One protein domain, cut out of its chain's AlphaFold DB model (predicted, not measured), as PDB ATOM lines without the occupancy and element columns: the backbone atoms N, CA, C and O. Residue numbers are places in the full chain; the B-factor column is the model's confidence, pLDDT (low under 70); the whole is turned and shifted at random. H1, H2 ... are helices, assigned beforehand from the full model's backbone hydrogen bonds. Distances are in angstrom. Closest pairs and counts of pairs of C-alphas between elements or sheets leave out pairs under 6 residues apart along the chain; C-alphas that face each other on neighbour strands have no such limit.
ATOM      1  N   GLY A  26      -7.635 108.110 220.402       92.44
ATOM      2  CA  GLY A  26      -7.973 107.611 221.737       92.44
ATOM      3  C   GLY A  26      -9.381 107.016 221.806       92.44
ATOM      4  O   GLY A  26      -9.551 105.898 222.276       92.44
ATOM      5  N   ALA A  27     -10.381 107.711 221.256       92.50
ATOM      6  CA  ALA A  27     -11.758 107.216 221.233       92.50
ATOM      7  C   ALA A  27     -11.915 105.917 220.419       92.50
ATOM      8  O   ALA A  27     -12.648 105.014 220.832       92.50
ATOM      9  N   THR A  28     -11.220 105.800 219.281       94.00
ATOM     10  CA  THR A  28     -11.203 104.578 218.464       94.00
ATOM     11  C   THR A  28     -10.559 103.425 219.227       94.00
ATOM     12  O   THR A  28     -11.104 102.320 219.245       94.00
ATOM     13  N   ARG A  29      -9.440 103.683 219.914       93.19
ATOM     14  CA  ARG A  29      -8.752 102.686 220.739       93.19
ATOM     15  C   ARG A  29      -9.631 102.203 221.891       93.19
ATOM     16  O   ARG A  29      -9.765 100.999 222.082       93.19
ATOM     17  N   ASP A  30     -10.287 103.112 222.605       94.94
ATOM     18  CA  ASP A  30     -11.181 102.770 223.719       94.94
ATOM     19  C   ASP A  30     -12.384 101.936 223.260       94.94
ATOM     20  O   ASP A  30     -12.842 101.029 223.961       94.94
ATOM     21  N   LEU A  31     -12.924 102.232 222.073       95.81
ATOM     22  CA  LEU A  31     -13.983 101.426 221.472       95.81
ATOM     23  C   LEU A  31     -13.481 100.022 221.108       95.81
ATOM     24  O   LEU A  31     -14.159  99.047 221.430       95.81
ATOM     25  N   ALA A  32     -12.304  99.919 220.485       93.56
ATOM     26  CA  ALA A  32     -11.699  98.640 220.125       93.56
ATOM     27  C   ALA A  32     -11.448  97.765 221.362       93.56
ATOM     28  O   ALA A  32     -11.814  96.592 221.368       93.56
ATOM     29  N   VAL A  33     -10.927  98.347 222.446       95.50
ATOM     30  CA  VAL A  33     -10.705  97.638 223.718       95.50
ATOM     31  C   VAL A  33     -12.017  97.093 224.282       95.50
ATOM     32  O   VAL A  33     -12.103  95.905 224.589       95.50
ATOM     33  N   ARG A  34     -13.067  97.922 224.370       96.38
ATOM     34  CA  ARG A  34     -14.379  97.469 224.868       96.38
ATOM     35  C   ARG A  34     -14.985  96.377 223.990       96.38
ATOM     36  O   ARG A  34     -15.617  95.458 224.506       96.38
ATOM     37  N   HIS A  35     -14.792  96.464 222.676       95.94
ATOM     38  CA  HIS A  35     -15.256  95.442 221.747       95.94
ATOM     39  C   HIS A  35     -14.543  94.104 221.979       95.94
ATOM     40  O   HIS A  35     -15.212  93.089 222.166       95.94
ATOM     41  N   LEU A  36     -13.208  94.108 222.054       96.12
ATOM     42  CA  LEU A  36     -12.411  92.905 222.309       96.12
ATOM     43  C   LEU A  36     -12.741  92.273 223.667       96.12
ATOM     44  O   LEU A  36     -12.874  91.054 223.756       96.12
ATOM     45  N   GLN A  37     -12.960  93.085 224.706       96.12
ATOM     46  CA  GLN A  37     -13.431  92.601 226.009       96.12
ATOM     47  C   GLN A  37     -14.795  91.905 225.909       96.12
ATOM     48  O   GLN A  37     -14.977  90.822 226.466       96.12
ATOM     49  N   GLY A  38     -15.743  92.487 225.169       96.81
ATOM     50  CA  GLY A  38     -17.056  91.882 224.939       96.81
ATOM     51  C   GLY A  38     -16.968  90.546 224.198       96.81
ATOM     52  O   GLY A  38     -17.574  89.564 224.623       96.81
ATOM     53  N   VAL A  39     -16.166  90.479 223.130       95.25
ATOM     54  CA  VAL A  39     -15.939  89.236 222.374       95.25
ATOM     55  C   VAL A  39     -15.273  88.174 223.250       95.25
ATOM     56  O   VAL A  39     -15.725  87.032 223.265       95.25
ATOM     57  N   SER A  40     -14.256  88.545 224.032       94.44
ATOM     58  CA  SER A  40     -13.592  87.635 224.972       94.44
ATOM     59  C   SER A  40     -14.578  87.058 225.996       94.44
ATOM     60  O   SER A  40     -14.617  85.844 226.197       94.44
ATOM     61  N   SER A  41     -15.455  87.894 226.565       96.62
ATOM     62  CA  SER A  41     -16.505  87.442 227.486       96.62
ATOM     63  C   SER A  41     -17.491  86.473 226.825       96.62
ATOM     64  O   SER A  41     -17.897  85.489 227.449       96.62
ATOM     65  N   LEU A  42     -17.882  86.725 225.572       95.69
ATOM     66  CA  LEU A  42     -18.773  85.835 224.822       95.69
ATOM     67  C   LEU A  42     -18.108  84.484 224.532       95.69
ATOM     68  O   LEU A  42     -18.730  83.452 224.768       95.69
ATOM     69  N   LEU A  43     -16.849  84.481 224.087       94.31
ATOM     70  CA  LEU A  43     -16.083  83.255 223.839       94.31
ATOM     71  C   LEU A  43     -15.816  82.458 225.119       94.31
ATOM     72  O   LEU A  43     -15.752  81.237 225.061       94.31
ATOM     73  N   SER A  44     -15.665  83.128 226.265       93.94
ATOM     74  CA  SER A  44     -15.561  82.458 227.565       93.94
ATOM     75  C   SER A  44     -16.888  81.848 228.014       93.94
ATOM     76  O   SER A  44     -16.889  80.839 228.709       93.94
ATOM     77  N   THR A  45     -18.016  82.464 227.654       97.06
ATOM     78  CA  THR A  45     -19.352  81.925 227.962       97.06
ATOM     79  C   THR A  45     -19.690  80.747 227.050       97.06
ATOM     80  O   THR A  45     -20.379  79.820 227.464       97.06
ATOM     81  N   ARG A  46     -19.204  80.792 225.805       94.88
ATOM     82  CA  ARG A  46     -19.430  79.791 224.760       94.88
ATOM     83  C   ARG A  46     -18.201  78.932 224.489       94.88
ATOM     84  O   ARG A  46     -17.793  78.754 223.342       94.88
ATOM     85  N   ASP A  47     -17.609  78.413 225.558       92.50
ATOM     86  CA  ASP A  47     -16.478  77.487 225.469       92.50
ATOM     87  C   ASP A  47     -16.841  76.217 224.670       92.50
ATOM     88  O   ASP A  47     -16.001  75.655 223.977       92.50
ATOM     89  N   ASP A  48     -18.131  75.853 224.646       95.38
ATOM     90  CA  ASP A  48     -18.700  74.753 223.855       95.38
ATOM     91  C   ASP A  48     -18.442  74.859 222.345       95.38
ATOM     92  O   ASP A  48     -18.477  73.853 221.637       95.38
ATOM     93  N   LEU A  49     -18.205  76.069 221.837       93.00
ATOM     94  CA  LEU A  49     -17.950  76.296 220.420       93.00
ATOM     95  C   LEU A  49     -16.483  76.153 220.020       93.00
ATOM     96  O   LEU A  49     -16.201  76.057 218.822       93.00
ATOM     97  N   ARG A  50     -15.558  76.159 220.982       89.00
ATOM     98  CA  ARG A  50     -14.122  76.129 220.700       89.00
ATOM     99  C   ARG A  50     -13.708  74.768 220.151       89.00
ATOM    100  O   ARG A  50     -14.090  73.725 220.673       89.00
ATOM    101  N   GLY A  51     -12.953  74.774 219.062       90.19
ATOM    102  CA  GLY A  51     -12.501  73.592 218.329       90.19
ATOM    103  C   GLY A  51     -13.599  72.852 217.554       90.19
ATOM    104  O   GLY A  51     -13.294  71.903 216.833       90.19
ATOM    105  N   VAL A  52     -14.866  73.258 217.691       93.00
ATOM    106  CA  VAL A  52     -16.017  72.658 216.994       93.00
ATOM    107  C   VAL A  52     -16.544  73.600 215.916       93.00
ATOM    108  O   VAL A  52     -16.966  73.158 214.845       93.00
ATOM    109  N   HIS A  53     -16.518  74.907 216.178       94.88
ATOM    110  CA  HIS A  53     -17.037  75.918 215.276       94.88
ATOM    111  C   HIS A  53     -15.904  76.785 214.728       94.88
ATOM    112  O   HIS A  53     -15.467  77.733 215.373       94.88
ATOM    113  N   ALA A  54     -15.517  76.539 213.475       94.12
ATOM    114  CA  ALA A  54     -14.369  77.185 212.834       94.12
ATOM    115  C   ALA A  54     -14.351  78.724 212.948       94.12
ATOM    116  O   ALA A  54     -13.298  79.328 213.114       94.12
ATOM    117  N   PHE A  55     -15.514  79.387 212.888       92.44
ATOM    118  CA  PHE A  55     -15.570  80.842 213.081       92.44
ATOM    119  C   PHE A  55     -15.219  81.274 214.514       92.44
ATOM    120  O   PHE A  55     -14.572  82.300 214.688       92.44
ATOM    121  N   ALA A  56     -15.629  80.507 215.530       93.31
ATOM    122  CA  ALA A  56     -15.282  80.803 216.916       93.31
ATOM    123  C   ALA A  56     -13.764  80.687 217.116       93.31
ATOM    124  O   ALA A  56     -13.178  81.571 217.728       93.31
ATOM    125  N   ASP A  57     -13.137  79.690 216.488       94.56
ATOM    126  CA  ASP A  57     -11.684  79.479 216.537       94.56
ATOM    127  C   ASP A  57     -10.912  80.629 215.875       94.56
ATOM    128  O   ASP A  57      -9.946  81.150 216.431       94.56
ATOM    129  N   VAL A  58     -11.366  81.090 214.704       95.88
ATOM    130  CA  VAL A  58     -10.761  82.241 214.010       95.88
ATOM    131  C   VAL A  58     -10.875  83.519 214.844       95.88
ATOM    132  O   VAL A  58      -9.930  84.311 214.908       95.88
ATOM    133  N   VAL A  59     -12.026  83.743 215.479       93.88
ATOM    134  CA  VAL A  59     -12.246  84.924 216.322       93.88
ATOM    135  C   VAL A  59     -11.429  84.836 217.610       93.88
ATOM    136  O   VAL A  59     -10.841  85.840 218.005       93.88
ATOM    137  N   GLU A  60     -11.340  83.663 218.238       93.88
ATOM    138  CA  GLU A  60     -10.489  83.441 219.410       93.88
ATOM    139  C   GLU A  60      -9.027  83.770 219.101       93.88
ATOM    140  O   GLU A  60      -8.406  84.541 219.834       93.88
ATOM    141  N   GLU A  61      -8.506  83.274 217.980       95.12
ATOM    142  CA  GLU A  61      -7.132  83.548 217.567       95.12
ATOM    143  C   GLU A  61      -6.927  85.038 217.255       95.12
ATOM    144  O   GLU A  61      -5.945  85.648 217.677       95.12
ATOM    145  N   SER A  62      -7.898  85.673 216.596       93.88
ATOM    146  CA  SER A  62      -7.854  87.113 216.321       93.88
ATOM    147  C   SER A  62      -7.809  87.944 217.608       93.88
ATOM    148  O   SER A  62      -7.029  88.891 217.707       93.88
ATOM    149  N   VAL A  63      -8.615  87.588 218.616       92.38
ATOM    150  CA  VAL A  63      -8.622  88.259 219.927       92.38
ATOM    151  C   VAL A  63      -7.310  88.015 220.666       92.38
ATOM    152  O   VAL A  63      -6.753  88.959 221.223       92.38
ATOM    153  N   ARG A  64      -6.787  86.783 220.632       91.25
ATOM    154  CA  ARG A  64      -5.518  86.408 221.266       91.25
ATOM    155  C   ARG A  64      -4.350  87.268 220.788       91.25
ATOM    156  O   ARG A  64      -3.529  87.659 221.610       91.25
ATOM    157  N   TRP A  65      -4.287  87.578 219.493       92.50
ATOM    158  CA  TRP A  65      -3.240  88.436 218.918       92.50
ATOM    159  C   TRP A  65      -3.549  89.936 218.973       92.50
ATOM    160  O   TRP A  65      -2.679  90.742 218.652       92.50
ATOM    161  N   SER A  66      -4.770  90.321 219.355       84.75
ATOM    162  CA  SER A  66      -5.161  91.731 219.508       84.75
ATOM    163  C   SER A  66      -4.880  92.295 220.908       84.75
ATOM    164  O   SER A  66      -5.008  93.507 221.098       84.75
ATOM    165  N   ALA A  67      -4.568  91.428 221.879       60.16
ATOM    166  CA  ALA A  67      -4.302  91.773 223.277       60.16
ATOM    167  C   ALA A  67      -2.857  92.238 223.521       60.16
ATOM    168  O   ALA A  67      -1.930  91.663 222.909       60.16
TER     169      ALA A  67
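What this domain is: This is residues 26 to 67 of the 67 residues of an uncharacterized protein of Marmoricola scoriae (UniProt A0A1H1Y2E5). A helical hairpin of unequal arms: the long helix H1 makes most of the length, and the shorter H2, after a link that turns round beyond the end of H1, folds back at a slant over its later part, leaving residues 26 to 31 of H1 sticking out at the other end. The printed part has 42 residues with two named helices, H1 then H2, and no named strand; the class is all helix. It is a rod spanning 36 by 17 by 13 A, only just loose, close to compact, with a radius of gyration of the C-alphas of 11.1 A.

Where its parts are: H1, residues 26 to 45, begins at C-alpha 26 (-7.973, 107.611, 221.737) and is 28.8 A long from first to last C-alpha. H2, residues 54 to 66, is 18.5 A long and ends at C-alpha 66 (-5.161, 91.731, 219.508).

How they stand to each other: H1 touches H2 with residues 36 to 43 alone; the closest C-alphas are those of Leu 36 and Val 63, 6.5 A apart. The two form a helical hairpin, running opposite ways at a steep tilt of 44 degrees. In H1 and H2 every O i to N i+4 pair is within hydrogen-bond range.

The domain as a whole: The two C-alphas farthest apart, those of Gly 26 and Val 52, are 36.2 A apart. The printed part has no cut, and the link from H1 to H2 is short, with 8 residues. Mean pLDDT of the printed part is 93.1; residue 67, the chain's last, is under 70.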